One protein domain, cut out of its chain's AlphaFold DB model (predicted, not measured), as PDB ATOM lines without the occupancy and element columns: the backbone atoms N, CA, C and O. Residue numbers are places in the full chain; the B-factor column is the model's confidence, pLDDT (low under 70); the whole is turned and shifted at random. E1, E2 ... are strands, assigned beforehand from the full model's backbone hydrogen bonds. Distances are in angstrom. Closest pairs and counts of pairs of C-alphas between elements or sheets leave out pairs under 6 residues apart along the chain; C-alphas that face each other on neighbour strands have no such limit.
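AT A GLANCE: This is residues 323 to 336 and 579 to 664 of the 664 residues of an uncharacterized protein of Rothia sp (UniProt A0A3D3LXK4). A strongly twisted five-stranded sheet, E1 E9 E8 E7 E6, and a three-stranded sheet, E10 E11 E12, form a loose sandwich, only partly face to face with their planes 39 degrees apart. A small third sheet, E3 E4 E5, sits near edge strand E6, and short E2 lies by the end of E12. The printed part has 100 residues with no named helix and twelve strands, E1 to E12 along the chain; the large sheet is mixed, the others antiparallel, and the class is all strand. The whole is compact, with a radius of gyration of the C-alphas of 12.9 A and spans of 32 by 31 by 21 A.

HOW THE PARTS SIT: E1, residues 323 to 328, is the parallel neighbour of E9, residues 632 to 636; N 324 and O 633 are 2.9 A apart, within hydrogen-bond range. E2, residues 334 to 336, pairs with no named strand. E3, residues 582 to 584, E4, residues 587 to 589, and E5, residues 595 to 598, make a meander, each strand the antiparallel neighbour of the one before, with N 582 to O 589 at 2.8 A and N 588 to O 597 at 2.9 A. E6, residues 604 to 609, E7, residues 612 to 617, and E8, residues 620 to 625, run on in a second meander to E9, with N 614 to O 607 at 2.8 A, N 615 to O 622 at 2.9 A and N 625 to O 632 at 2.8 A. The closest C-alphas of E3 and E6, those of Ala 582 and Val 608, are 6.8 A apart. E10, residues 639 to 643, E11, residues 647 to 652, and E12, residues 655 to 661, make a third meander, with N 651 to O 639 at 2.8 A and N 650 to O 657 at 2.9 A. Across the sandwich the closest C-alphas of E6 and E10, Lys 609 and Ala 642, are 5.1 A apart. The closest C-alphas of E2 and E12, Tyr 334 and Arg 661, are 4.3 A apart.

IN THESE COORDINATES: E1 begins at C-alpha 323, (-61.276, -74.371, 159.867). From first to last C-alpha E6 measures 14.5 A, E7 15.5 A, E8 16.7 A and E11 15.3 A. E12, 19.4 A, ends at C-alpha 661, (-68.833, -79.584, 140.420).

THE WHOLE: The C-alphas farthest apart, Arg 594 and Glu 654, are 37.7 A apart. Residues 337 to 578 are not printed, and C-alphas 336 and 579 are 26.7 A apart across the cut. Of the links printed whole, E8 to E9 is short and the others are tight. The mean pLDDT of the printed part is 85.6; residues 325, 618 to 619 and 663 to 664 are under 70.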
ATOM      1  N   PHE A 323     -62.138 -73.406 160.560       80.31
ATOM      2  CA  PHE A 323     -61.276 -74.371 159.867       80.31
ATOM      3  C   PHE A 323     -61.548 -75.815 160.292       80.31
ATOM      4  O   PHE A 323     -61.584 -76.131 161.483       80.31
ATOM      5  N   THR A 324     -61.655 -76.722 159.318       76.75
ATOM      6  CA  THR A 324     -61.692 -78.162 159.598       76.75
ATOM      7  C   THR A 324     -60.289 -78.708 159.887       76.75
ATOM      8  O   THR A 324     -59.288 -78.267 159.324       76.75
ATOM      9  N   THR A 325     -60.202 -79.706 160.768       68.88
ATOM     10  CA  THR A 325     -58.935 -80.354 161.160       68.88
ATOM     11  C   THR A 325     -58.478 -81.456 160.198       68.88
ATOM     12  O   THR A 325     -57.448 -82.090 160.430       68.88
ATOM     13  N   SER A 326     -59.241 -81.716 159.133       72.56
ATOM     14  CA  SER A 326     -58.969 -82.769 158.150       72.56
ATOM     15  C   SER A 326     -58.342 -82.181 156.889       72.56
ATOM     16  O   SER A 326     -58.764 -81.128 156.420       72.56
ATOM     17  N   SER A 327     -57.349 -82.871 156.322       80.25
ATOM     18  CA  SER A 327     -56.781 -82.496 155.023       80.25
ATOM     19  C   SER A 327     -57.500 -83.221 153.889       80.25
ATOM     20  O   SER A 327     -57.733 -84.429 153.982       80.25
ATOM     21  N   VAL A 328     -57.826 -82.499 152.816       83.88
ATOM     22  CA  VAL A 328     -58.493 -83.030 151.616       83.88
ATOM     23  C   VAL A 328     -57.588 -82.935 150.381       83.88
ATOM     24  O   VAL A 328     -56.661 -82.131 150.327       83.88
ATOM     25  N   SER A 329     -57.833 -83.763 149.366       82.69
ATOM     26  CA  SER A 329     -57.093 -83.707 148.085       82.69
ATOM     27  C   SER A 329     -57.830 -82.922 146.989       82.69
ATOM     28  O   SER A 329     -57.258 -82.656 145.927       82.69
ATOM     29  N   ILE A 330     -59.098 -82.587 147.242       88.38
ATOM     30  CA  ILE A 330     -60.048 -81.866 146.384       88.38
ATOM     31  C   ILE A 330     -61.000 -81.117 147.345       88.38
ATOM     32  O   ILE A 330     -61.382 -81.719 148.355       88.38
ATOM     33  N   PRO A 331     -61.378 -79.849 147.098       86.19
ATOM     34  CA  PRO A 331     -62.383 -79.152 147.902       86.19
ATOM     35  C   PRO A 331     -63.764 -79.822 147.908       86.19
ATOM     36  O   PRO A 331     -64.107 -80.614 147.028       86.19
ATOM     37  N   LEU A 332     -64.572 -79.489 148.915       83.19
ATOM     38  CA  LEU A 332     -65.944 -79.987 149.030       83.19
ATOM     39  C   LEU A 332     -66.825 -79.456 147.886       83.19
ATOM     40  O   LEU A 332     -66.582 -78.386 147.337       83.19
ATOM     41  N   GLY A 333     -67.861 -80.214 147.517       85.25
ATOM     42  CA  GLY A 333     -68.759 -79.852 146.411       85.25
ATOM     43  C   GLY A 333     -68.232 -80.177 145.006       85.25
ATOM     44  O   GLY A 333     -68.902 -79.840 144.032       85.25
ATOM     45  N   TYR A 334     -67.091 -80.859 144.895       90.12
ATOM     46  CA  TYR A 334     -66.538 -81.379 143.641       90.12
ATOM     47  C   TYR A 334     -66.493 -82.913 143.630       90.12
ATOM     48  O   TYR A 334     -66.494 -83.560 144.684       90.12
ATOM     49  N   GLU A 335     -66.492 -83.495 142.433       91.31
ATOM     50  CA  GLU A 335     -66.419 -84.940 142.227       91.31
ATOM     51  C   GLU A 335     -65.053 -85.502 142.646       91.31
ATOM     52  O   GLU A 335     -64.037 -84.813 142.614       91.31
ATOM     53  N   ASN A 336     -65.007 -86.783 143.018       87.81
ATOM     54  CA  ASN A 336     -63.769 -87.465 143.414       87.81
ATOM     55  C   ASN A 336     -63.049 -88.187 142.256       87.81
ATOM     56  O   ASN A 336     -62.013 -88.815 142.478       87.81
ATOM     57  N   GLY A 579     -61.538 -62.054 139.800       70.12
ATOM     58  CA  GLY A 579     -62.073 -60.939 140.602       70.12
ATOM     59  C   GLY A 579     -63.179 -61.319 141.601       70.12
ATOM     60  O   GLY A 579     -63.612 -60.467 142.362       70.12
ATOM     61  N   ASN A 580     -63.596 -62.592 141.649       82.75
ATOM     62  CA  ASN A 580     -64.715 -63.071 142.477       82.75
ATOM     63  C   ASN A 580     -64.540 -62.823 143.989       82.75
ATOM     64  O   ASN A 580     -65.531 -62.733 144.707       82.75
ATOM     65  N   VAL A 581     -63.294 -62.785 144.473       89.31
ATOM     66  CA  VAL A 581     -62.899 -62.511 145.865       89.31
ATOM     67  C   VAL A 581     -61.502 -61.890 145.844       89.31
ATOM     68  O   VAL A 581     -60.649 -62.359 145.094       89.31
ATOM     69  N   ALA A 582     -61.226 -60.906 146.692       91.69
ATOM     70  CA  ALA A 582     -59.876 -60.421 146.986       91.69
ATOM     71  C   ALA A 582     -59.558 -60.571 148.485       91.69
ATOM     72  O   ALA A 582     -60.446 -60.816 149.304       91.69
ATOM     73  N   VAL A 583     -58.287 -60.418 148.865       91.69
ATOM     74  CA  VAL A 583     -57.889 -60.294 150.277       91.69
ATOM     75  C   VAL A 583     -57.141 -58.988 150.500       91.69
ATOM     76  O   VAL A 583     -56.107 -58.766 149.875       91.69
ATOM     77  N   LEU A 584     -57.635 -58.164 151.427       91.31
ATOM     78  CA  LEU A 584     -56.973 -56.952 151.912       91.31
ATOM     79  C   LEU A 584     -56.409 -57.211 153.317       91.31
ATOM     80  O   LEU A 584     -57.142 -57.235 154.309       91.31
ATOM     81  N   GLY A 585     -55.100 -57.452 153.406       89.44
ATOM     82  CA  GLY A 585     -54.404 -57.793 154.647       89.44
ATOM     83  C   GLY A 585     -54.827 -59.150 155.214       89.44
ATOM     84  O   GLY A 585     -54.198 -60.173 154.946       89.44
ATOM     85  N   LYS A 586     -55.901 -59.146 156.013       89.06
ATOM     86  CA  LYS A 586     -56.572 -60.341 156.560       89.06
ATOM     87  C   LYS A 586     -58.060 -60.416 156.192       89.06
ATOM     88  O   LYS A 586     -58.710 -61.392 156.544       89.06
ATOM     89  N   VAL A 587     -58.623 -59.401 155.540       90.44
ATOM     90  CA  VAL A 587     -60.061 -59.308 155.254       90.44
ATOM     91  C   VAL A 587     -60.349 -59.934 153.894       90.44
ATOM     92  O   VAL A 587     -59.710 -59.560 152.915       90.44
ATOM     93  N   LEU A 588     -61.309 -60.860 153.819       91.31
ATOM     94  CA  LEU A 588     -61.855 -61.330 152.544       91.31
ATOM     95  C   LEU A 588     -62.870 -60.301 152.036       91.31
ATOM     96  O   LEU A 588     -63.792 -59.935 152.770       91.31
ATOM     97  N   ILE A 589     -62.686 -59.861 150.794       91.38
ATOM     98  CA  ILE A 589     -63.448 -58.809 150.117       91.38
ATOM     99  C   ILE A 589     -64.173 -59.422 148.909       91.38
ATOM    100  O   ILE A 589     -63.558 -60.167 148.147       91.38
ATOM    101  N   ASP A 590     -65.465 -59.141 148.745       90.38
ATOM    102  CA  ASP A 590     -66.270 -59.562 147.584       90.38
ATOM    103  C   ASP A 590     -66.158 -58.573 146.395       90.38
ATOM    104  O   ASP A 590     -65.520 -57.525 146.541       90.38
ATOM    105  N   PRO A 591     -66.725 -58.863 145.202       89.31
ATOM    106  CA  PRO A 591     -66.590 -57.991 144.028       89.31
ATOM    107  C   PRO A 591     -67.245 -56.617 144.210       89.31
ATOM    108  O   PRO A 591     -66.853 -55.649 143.567       89.31
ATOM    109  N   GLU A 592     -68.208 -56.509 145.129       89.81
ATOM    110  CA  GLU A 592     -68.830 -55.245 145.522       89.81
ATOM    111  C   GLU A 592     -68.009 -54.484 146.588       89.81
ATOM    112  O   GLU A 592     -68.428 -53.433 147.073       89.81
ATOM    113  N   GLY A 593     -66.824 -54.988 146.954       89.94
ATOM    114  CA  GLY A 593     -65.887 -54.370 147.891       89.94
ATOM    115  C   GLY A 593     -66.223 -54.584 149.371       89.94
ATOM    116  O   GLY A 593     -65.575 -53.989 150.232       89.94
ATOM    117  N   ARG A 594     -67.212 -55.424 149.696       90.50
ATOM    118  CA  ARG A 594     -67.695 -55.646 151.069       90.50
ATOM    119  C   ARG A 594     -66.916 -56.777 151.738       90.50
ATOM    120  O   ARG A 594     -66.447 -57.702 151.078       90.50
ATOM    121  N   SER A 595     -66.826 -56.756 153.069       89.56
ATOM    122  CA  SER A 595     -66.203 -57.861 153.810       89.56
ATOM    123  C   SER A 595     -67.130 -59.071 153.948       89.56
ATOM    124  O   SER A 595     -68.253 -58.949 154.439       89.56
ATOM    125  N   ILE A 596     -66.617 -60.250 153.587       87.56
ATOM    126  CA  ILE A 596     -67.303 -61.552 153.704       87.56
ATOM    127  C   ILE A 596     -66.655 -62.503 154.728       87.56
ATOM    128  O   ILE A 596     -67.158 -63.599 154.971       87.56
ATOM    129  N   GLY A 597     -65.561 -62.084 155.372       85.81
ATOM    130  CA  GLY A 597     -64.886 -62.836 156.436       85.81
ATOM    131  C   GLY A 597     -63.478 -62.320 156.736       85.81
ATOM    132  O   GLY A 597     -62.988 -61.394 156.085       85.81
ATOM    133  N   VAL A 598     -62.811 -62.938 157.714       89.31
ATOM    134  CA  VAL A 598     -61.410 -62.652 158.078       89.31
ATOM    135  C   VAL A 598     -60.583 -63.942 158.149       89.31
ATOM    136  O   VAL A 598     -61.033 -64.959 158.682       89.31
ATOM    137  N   LEU A 599     -59.353 -63.892 157.622       88.12
ATOM    138  CA  LEU A 599     -58.348 -64.949 157.754       88.12
ATOM    139  C   LEU A 599     -58.069 -65.237 159.242       88.12
ATOM    140  O   LEU A 599     -57.843 -64.290 160.001       88.12
ATOM    141  N   PRO A 600     -58.010 -66.509 159.673       84.69
ATOM    142  CA  PRO A 600     -57.631 -66.841 161.041       84.69
ATOM    143  C   PRO A 600     -56.224 -66.365 161.401       84.69
ATOM    144  O   PRO A 600     -55.355 -66.170 160.547       84.69
ATOM    145  N   GLU A 601     -55.982 -66.219 162.701       82.44
ATOM    146  CA  GLU A 601     -54.682 -65.808 163.216       82.44
ATOM    147  C   GLU A 601     -53.565 -66.780 162.791       82.44
ATOM    148  O   GLU A 601     -53.765 -67.989 162.680       82.44
ATOM    149  N   GLY A 602     -52.386 -66.232 162.485       80.62
ATOM    150  CA  GLY A 602     -51.248 -66.985 161.947       80.62
ATOM    151  C   GLY A 602     -51.324 -67.333 160.453       80.62
ATOM    152  O   GLY A 602     -50.295 -67.700 159.889       80.62
ATOM    153  N   GLN A 603     -52.479 -67.187 159.791       82.62
ATOM    154  CA  GLN A 603     -52.597 -67.441 158.351       82.62
ATOM    155  C   GLN A 603     -52.207 -66.229 157.500       82.62
ATOM    156  O   GLN A 603     -52.355 -65.074 157.907       82.62
ATOM    157  N   LYS A 604     -51.751 -66.503 156.275       85.06
ATOM    158  CA  LYS A 604     -51.573 -65.508 155.208       85.06
ATOM    159  C   LYS A 604     -52.199 -66.027 153.919       85.06
ATOM    160  O   LYS A 604     -52.049 -67.208 153.608       85.06
ATOM    161  N   ALA A 605     -52.871 -65.154 153.171       88.62
ATOM    162  CA  ALA A 605     -53.284 -65.454 151.804       88.62
ATOM    163  C   ALA A 605     -52.053 -65.454 150.886       88.62
ATOM    164  O   ALA A 605     -51.244 -64.529 150.925       88.62
ATOM    165  N   GLU A 606     -51.921 -66.492 150.065       86.75
ATOM    166  CA  GLU A 606     -50.836 -66.622 149.088       86.75
ATOM    167  C   GLU A 606     -51.317 -66.272 147.679       86.75
ATOM    168  O   GLU A 606     -50.620 -65.594 146.925       86.75
ATOM    169  N   LYS A 607     -52.499 -66.782 147.307       87.25
ATOM    170  CA  LYS A 607     -53.138 -66.650 145.988       87.25
ATOM    171  C   LYS A 607     -54.649 -66.790 146.158       87.25
ATOM    172  O   LYS A 607     -55.085 -67.582 146.989       87.25
ATOM    173  N   VAL A 608     -55.451 -66.115 145.336       86.62
ATOM    174  CA  VAL A 608     -56.910 -66.321 145.298       86.62
ATOM    175  C   VAL A 608     -57.325 -66.885 143.937       86.62
ATOM    176  O   VAL A 608     -56.832 -66.466 142.888       86.62
ATOM    177  N   LYS A 609     -58.171 -67.917 143.955       87.12
ATOM    178  CA  LYS A 609     -58.440 -68.850 142.852       87.12
ATOM    179  C   LYS A 609     -59.946 -69.011 142.638       87.12
ATOM    180  O   LYS A 609     -60.520 -70.041 142.979       87.12
ATOM    181  N   GLY A 610     -60.579 -67.985 142.066       85.38
ATOM    182  CA  GLY A 610     -62.036 -67.855 142.073       85.38
ATOM    183  C   GLY A 610     -62.487 -67.499 143.487       85.38
ATOM    184  O   GLY A 610     -61.942 -66.578 144.086       85.38
ATOM    185  N   TYR A 611     -63.415 -68.271 144.043       88.25
ATOM    186  CA  TYR A 611     -63.863 -68.139 145.433       88.25
ATOM    187  C   TYR A 611     -62.937 -68.829 146.452       88.25
ATOM    188  O   TYR A 611     -63.173 -68.729 147.654       88.25
ATOM    189  N   PHE A 612     -61.885 -69.527 146.003       89.62
ATOM    190  CA  PHE A 612     -60.934 -70.189 146.896       89.62
ATOM    191  C   PHE A 612     -59.719 -69.311 147.209       89.62
ATOM    192  O   PHE A 612     -58.855 -69.108 146.357       89.62
ATOM    193  N   VAL A 613     -59.597 -68.838 148.451       90.06
ATOM    194  CA  VAL A 613     -58.360 -68.208 148.944       90.06
ATOM    195  C   VAL A 613     -57.404 -69.318 149.376       90.06
ATOM    196  O   VAL A 613     -57.685 -70.015 150.347       90.06
ATOM    197  N   GLN A 614     -56.275 -69.494 148.687       88.94
ATOM    198  CA  GLN A 614     -55.195 -70.365 149.155       88.94
ATOM    199  C   GLN A 614     -54.420 -69.653 150.267       88.94
ATOM    200  O   GLN A 614     -53.945 -68.528 150.087       88.94
ATOM    201  N   THR A 615     -54.253 -70.337 151.393       88.06
ATOM    202  CA  THR A 615     -53.525 -69.848 152.568       88.06
ATOM    203  C   THR A 615     -52.444 -70.834 152.986       88.06
ATOM    204  O   THR A 615     -52.612 -72.043 152.812       88.06
ATOM    205  N   SER A 616     -51.396 -70.351 153.648       80.12
ATOM    206  CA  SER A 616     -50.492 -71.210 154.417       80.12
ATOM    207  C   SER A 616     -50.550 -70.918 155.916       80.12
ATOM    208  O   SER A 616     -50.750 -69.782 156.354       80.12
ATOM    209  N   ALA A 617     -50.407 -71.986 156.702       70.94
ATOM    210  CA  ALA A 617     -50.396 -71.973 158.161       70.94
ATOM    211  C   ALA A 617     -49.410 -73.039 158.661       70.94
ATOM    212  O   ALA A 617     -49.516 -74.198 158.267       70.94
ATOM    213  N   GLU A 618     -48.437 -72.664 159.495       68.31
ATOM    214  CA  GLU A 618     -47.439 -73.591 160.076       68.31
ATOM    215  C   GLU A 618     -46.689 -74.474 159.044       68.31
ATOM    216  O   GLU A 618     -46.293 -75.602 159.330       68.31
ATOM    217  N   GLY A 619     -46.505 -73.979 157.812       68.06
ATOM    218  CA  GLY A 619     -45.890 -74.740 156.713       68.06
ATOM    219  C   GLY A 619     -46.810 -75.772 156.044       68.06
ATOM    220  O   GLY A 619     -46.337 -76.593 155.261       68.06
ATOM    221  N   ARG A 620     -48.119 -75.743 156.327       76.12
ATOM    222  CA  ARG A 620     -49.153 -76.524 155.635       76.12
ATOM    223  C   ARG A 620     -49.947 -75.649 154.673       76.12
ATOM    224  O   ARG A 620     -50.357 -74.545 155.036       76.12
ATOM    225  N   SER A 621     -50.224 -76.190 153.491       82.19
ATOM    226  CA  SER A 621     -51.170 -75.615 152.535       82.19
ATOM    227  C   SER A 621     -52.609 -75.817 153.002       82.19
ATOM    228  O   SER A 621     -52.984 -76.883 153.504       82.19
ATOM    229  N   ALA A 622     -53.434 -74.798 152.804       87.94
ATOM    230  CA  ALA A 622     -54.857 -74.828 153.086       87.94
ATOM    231  C   ALA A 622     -55.617 -73.901 152.125       87.94
ATOM    232  O   ALA A 622     -55.018 -73.167 151.336       87.94
ATOM    233  N   TYR A 623     -56.942 -73.940 152.196       89.81
ATOM    234  CA  TYR A 623     -57.812 -73.021 151.478       89.81
ATOM    235  C   TYR A 623     -58.966 -72.547 152.358       89.81
ATOM    236  O   TYR A 623     -59.315 -73.195 153.347       89.81
ATOM    237  N   ILE A 624     -59.578 -71.443 151.939       89.25
ATOM    238  CA  ILE A 624     -60.880 -70.960 152.392       89.25
ATOM    239  C   ILE A 624     -61.819 -70.944 151.188       89.25
ATOM    240  O   ILE A 624     -61.491 -70.339 150.169       89.25
ATOM    241  N   ASP A 625     -62.975 -71.593 151.309       88.81
ATOM    242  CA  ASP A 625     -64.116 -71.402 150.418       88.81
ATOM    243  C   ASP A 625     -64.899 -70.167 150.873       88.81
ATOM    244  O   ASP A 625     -65.560 -70.181 151.915       88.81
ATOM    245  N   ALA A 626     -64.806 -69.095 150.092       87.25
ATOM    246  CA  ALA A 626     -65.539 -67.857 150.314       87.25
ATOM    247  C   ALA A 626     -66.874 -67.790 149.539       87.25
ATOM    248  O   ALA A 626     -67.575 -66.787 149.623       87.25
ATOM    249  N   SER A 627     -67.253 -68.854 148.816       82.69
ATOM    250  CA  SER A 627     -68.616 -69.038 148.285       82.69
ATOM    251  C   SER A 627     -69.556 -69.720 149.289       82.69
ATOM    252  O   SER A 627     -70.779 -69.643 149.152       82.69
ATOM    253  N   ALA A 628     -68.999 -70.364 150.320       79.81
ATOM    254  CA  ALA A 628     -69.752 -70.857 151.465       79.81
ATOM    255  C   ALA A 628     -70.268 -69.698 152.343       79.81
ATOM    256  O   ALA A 628     -69.633 -68.651 152.458       79.81
ATOM    257  N   SER A 629     -71.414 -69.896 153.001       73.50
ATOM    258  CA  SER A 629     -71.985 -68.931 153.949       73.50
ATOM    259  C   SER A 629     -72.323 -69.624 155.281       73.50
ATOM    260  O   SER A 629     -73.270 -70.416 155.318       73.50
ATOM    261  N   PRO A 630     -71.570 -69.369 156.372       74.50
ATOM    262  CA  PRO A 630     -70.329 -68.587 156.419       74.50
ATOM    263  C   PRO A 630     -69.196 -69.233 155.601       74.50
ATOM    264  O   PRO A 630     -69.213 -70.442 155.360       74.50
ATOM    265  N   ALA A 631     -68.203 -68.428 155.216       82.44
ATOM    266  CA  ALA A 631     -66.985 -68.917 154.577       82.44
ATOM    267  C   ALA A 631     -66.266 -69.931 155.488       82.44
ATOM    268  O   ALA A 631     -66.247 -69.764 156.713       82.44
ATOM    269  N   CYS A 632     -65.682 -70.981 154.907       83.62
ATOM    270  CA  CYS A 632     -65.119 -72.109 155.658       83.62
ATOM    271  C   CYS A 632     -63.747 -72.543 155.125       83.62
ATOM    272  O   CYS A 632     -63.474 -72.469 153.929       83.62
ATOM    273  N   GLY A 633     -62.862 -72.981 156.020       86.75
ATOM    274  CA  GLY A 633     -61.484 -73.350 155.704       86.75
ATOM    275  C   GLY A 633     -61.185 -74.835 155.874       86.75
ATOM    276  O   GLY A 633     -61.820 -75.534 156.669       86.75
ATOM    277  N   SER A 634     -60.209 -75.353 155.129       87.31
ATOM    278  CA  SER A 634     -59.724 -76.738 155.249       87.31
ATOM    279  C   SER A 634     -58.287 -76.884 154.746       87.31
ATOM    280  O   SER A 634     -57.853 -76.178 153.837       87.31
ATOM    281  N   TYR A 635     -57.538 -77.829 155.320       87.69
ATOM    282  CA  TYR A 635     -56.183 -78.154 154.861       87.69
ATOM    283  C   TYR A 635     -56.212 -78.923 153.531       87.69
ATOM    284  O   TYR A 635     -57.178 -79.640 153.250       87.69
ATOM    285  N   MET A 636     -55.156 -78.800 152.719       86.00
ATOM    286  CA  MET A 636     -55.051 -79.513 151.442       86.00
ATOM    287  C   MET A 636     -53.716 -80.226 151.227       86.00
ATOM    288  O   MET A 636     -52.647 -79.724 151.568       86.00
ATOM    289  N   ASN A 637     -53.801 -81.390 150.578       86.38
ATOM    290  CA  ASN A 637     -52.662 -82.195 150.111       86.38
ATOM    291  C   ASN A 637     -52.304 -81.927 148.628       86.38
ATOM    292  O   ASN A 637     -51.517 -82.663 148.036       86.38
ATOM    293  N   SER A 638     -52.928 -80.926 148.010       87.69
ATOM    294  CA  SER A 638     -52.820 -80.560 146.593       87.69
ATOM    295  C   SER A 638     -52.895 -79.035 146.443       87.69
ATOM    296  O   SER A 638     -53.222 -78.332 147.400       87.69
ATOM    297  N   VAL A 639     -52.566 -78.503 145.262       88.69
ATOM    298  CA  VAL A 639     -52.543 -77.049 145.009       88.69
ATOM    299  C   VAL A 639     -53.697 -76.659 144.090       88.69
ATOM    300  O   VAL A 639     -53.847 -77.244 143.017       88.69
ATOM    301  N   ILE A 640     -54.494 -75.656 144.470       89.88
ATOM    302  CA  ILE A 640     -55.551 -75.117 143.601       89.88
ATOM    303  C   ILE A 640     -54.904 -74.230 142.532       89.88
ATOM    304  O   ILE A 640     -54.312 -73.191 142.831       89.88
ATOM    305  N   LEU A 641     -55.033 -74.621 141.263       89.56
ATOM    306  CA  LEU A 641     -54.542 -73.821 140.141       89.56
ATOM    307  C   LEU A 641     -55.600 -72.838 139.642       89.56
ATOM    308  O   LEU A 641     -55.252 -71.704 139.308       89.56
ATOM    309  N   ALA A 642     -56.871 -73.244 139.626       89.19
ATOM    310  CA  ALA A 642     -58.011 -72.404 139.264       89.19
ATOM    311  C   ALA A 642     -59.344 -73.032 139.691       89.19
ATOM    312  O   ALA A 642     -59.472 -74.252 139.773       89.19
ATOM    313  N   GLN A 643     -60.360 -72.186 139.850       88.00
ATOM    314  CA  GLN A 643     -61.769 -72.572 139.842       88.00
ATOM    315  C   GLN A 643     -62.416 -72.009 138.574       88.00
ATOM    316  O   GLN A 643     -62.245 -70.833 138.269       88.00
ATOM    317  N   THR A 644     -63.140 -72.833 137.828       82.50
ATOM    318  CA  THR A 644     -63.996 -72.409 136.715       82.50
ATOM    319  C   THR A 644     -65.461 -72.631 137.085       82.50
ATOM    320  O   THR A 644     -65.767 -73.271 138.094       82.50
ATOM    321  N   ASP A 645     -66.368 -72.132 136.252       77.31
ATOM    322  CA  ASP A 645     -67.817 -72.172 136.481       77.31
ATOM    323  C   ASP A 645     -68.366 -73.609 136.618       77.31
ATOM    324  O   ASP A 645     -69.389 -73.830 137.270       77.31
ATOM    325  N   GLN A 646     -67.668 -74.591 136.028       80.25
ATOM    326  CA  GLN A 646     -68.058 -76.007 136.013       80.25
ATOM    327  C   GLN A 646     -67.072 -76.941 136.729       80.25
ATOM    328  O   GLN A 646     -67.497 -77.964 137.262       80.25
ATOM    329  N   SER A 647     -65.775 -76.616 136.774       89.62
ATOM    330  CA  SER A 647     -64.736 -77.505 137.317       89.62
ATOM    331  C   SER A 647     -63.690 -76.779 138.165       89.62
ATOM    332  O   SER A 647     -63.391 -75.605 137.938       89.62
ATOM    333  N   ILE A 648     -63.092 -77.482 139.129       92.12
ATOM    334  CA  ILE A 648     -61.865 -77.034 139.802       92.12
ATOM    335  C   ILE A 648     -60.657 -77.747 139.195       92.12
ATOM    336  O   ILE A 648     -60.688 -78.958 138.982       92.12
ATOM    337  N   ILE A 649     -59.592 -76.993 138.926       93.44
ATOM    338  CA  ILE A 649     -58.340 -77.491 138.353       93.44
ATOM    339  C   ILE A 649     -57.270 -77.437 139.446       93.44
ATOM    340  O   ILE A 649     -56.946 -76.366 139.969       93.44
ATOM    341  N   VAL A 650     -56.727 -78.603 139.800       93.62
ATOM    342  CA  VAL A 650     -55.743 -78.770 140.880       93.62
ATOM    343  C   VAL A 650     -54.490 -79.490 140.386       93.62
ATOM    344  O   VAL A 650     -54.561 -80.377 139.535       93.62
ATOM    345  N   GLN A 651     -53.337 -79.138 140.953       92.50
ATOM    346  CA  GLN A 651     -52.101 -79.896 140.782       92.50
ATOM    347  C   GLN A 651     -51.986 -80.968 141.870       92.50
ATOM    348  O   GLN A 651     -52.098 -80.681 143.066       92.50
ATOM    349  N   GLN A 652     -51.721 -82.199 141.441       91.31
ATOM    350  CA  GLN A 652     -51.470 -83.363 142.285       91.31
ATOM    351  C   GLN A 652     -50.176 -84.028 141.789       91.31
ATOM    352  O   GLN A 652     -50.167 -84.753 140.793       91.31
ATOM    353  N   GLY A 653     -49.062 -83.713 142.457       89.50
ATOM    354  CA  GLY A 653     -47.722 -84.113 142.017       89.50
ATOM    355  C   GLY A 653     -47.379 -83.562 140.628       89.50
ATOM    356  O   GLY A 653     -47.522 -82.367 140.369       89.50
ATOM    357  N   GLU A 654     -46.961 -84.456 139.735       92.94
ATOM    358  CA  GLU A 654     -46.573 -84.189 138.340       92.94
ATOM    359  C   GLU A 654     -47.777 -84.164 137.372       92.94
ATOM    360  O   GLU A 654     -47.621 -84.304 136.161       92.94
ATOM    361  N   SER A 655     -49.001 -84.010 137.887       94.62
ATOM    362  CA  SER A 655     -50.225 -83.990 137.078       94.62
ATOM    363  C   SER A 655     -51.147 -82.833 137.449       94.62
ATOM    364  O   SER A 655     -51.265 -82.457 138.621       94.62
ATOM    365  N   ILE A 656     -51.835 -82.297 136.445       95.94
ATOM    366  CA  ILE A 656     -52.986 -81.413 136.630       95.94
ATOM    367  C   ILE A 656     -54.270 -82.181 136.349       95.94
ATOM    368  O   ILE A 656     -54.355 -82.938 135.384       95.94
ATOM    369  N   ASN A 657     -55.261 -82.000 137.215       95.88
ATOM    370  CA  ASN A 657     -56.505 -82.758 137.203       95.88
ATOM    371  C   ASN A 657     -57.677 -81.791 137.361       95.88
ATOM    372  O   ASN A 657     -57.652 -80.935 138.251       95.88
ATOM    373  N   ALA A 658     -58.693 -81.937 136.513       95.75
ATOM    374  CA  ALA A 658     -59.936 -81.187 136.624       95.75
ATOM    375  C   ALA A 658     -61.053 -82.069 137.179       95.75
ATOM    376  O   ALA A 658     -61.273 -83.177 136.690       95.75
ATOM    377  N   TYR A 659     -61.776 -81.560 138.170       94.62
ATOM    378  CA  TYR A 659     -62.896 -82.242 138.815       94.62
ATOM    379  C   TYR A 659     -64.175 -81.438 138.602       94.62
ATOM    380  O   TYR A 659     -64.168 -80.223 138.818       94.62
ATOM    381  N   SER A 660     -65.260 -82.101 138.194       92.00
ATOM    382  CA  SER A 660     -66.554 -81.445 137.978       92.00
ATOM    383  C   SER A 660     -67.159 -80.985 139.301       92.00
ATOM    384  O   SER A 660     -66.901 -81.583 140.350       92.00
ATOM    385  N   ARG A 661     -67.999 -79.950 139.272       88.44
ATOM    386  CA  ARG A 661     -68.833 -79.584 140.420       88.44
ATOM    387  C   ARG A 661     -69.937 -80.633 140.597       88.44
ATOM    388  O   ARG A 661     -70.671 -80.929 139.659       88.44
ATOM    389  N   SER A 662     -70.056 -81.190 141.798       81.44
ATOM    390  CA  SER A 662     -70.981 -82.288 142.092       81.44
ATOM    391  C   SER A 662     -72.441 -81.865 141.912       81.44
ATOM    392  O   SER A 662     -72.907 -80.951 142.593       81.44
ATOM    393  N   GLY A 663     -73.179 -82.583 141.059       69.12
ATOM    394  CA  GLY A 663     -74.616 -82.366 140.842       69.12
ATOM    395  C   GLY A 663     -74.986 -81.483 139.643       69.12
ATOM    396  O   GLY A 663     -76.085 -80.926 139.649       69.12
ATOM    397  N   GLN A 664     -74.098 -81.355 138.648       49.66
ATOM    398  CA  GLN A 664     -74.458 -80.972 137.271       49.66
ATOM    399  C   GLN A 664     -74.771 -82.211 136.417       49.66
ATOM    400  O   GLN A 664     -74.240 -83.295 136.751       49.66
TER     401      GLN A 664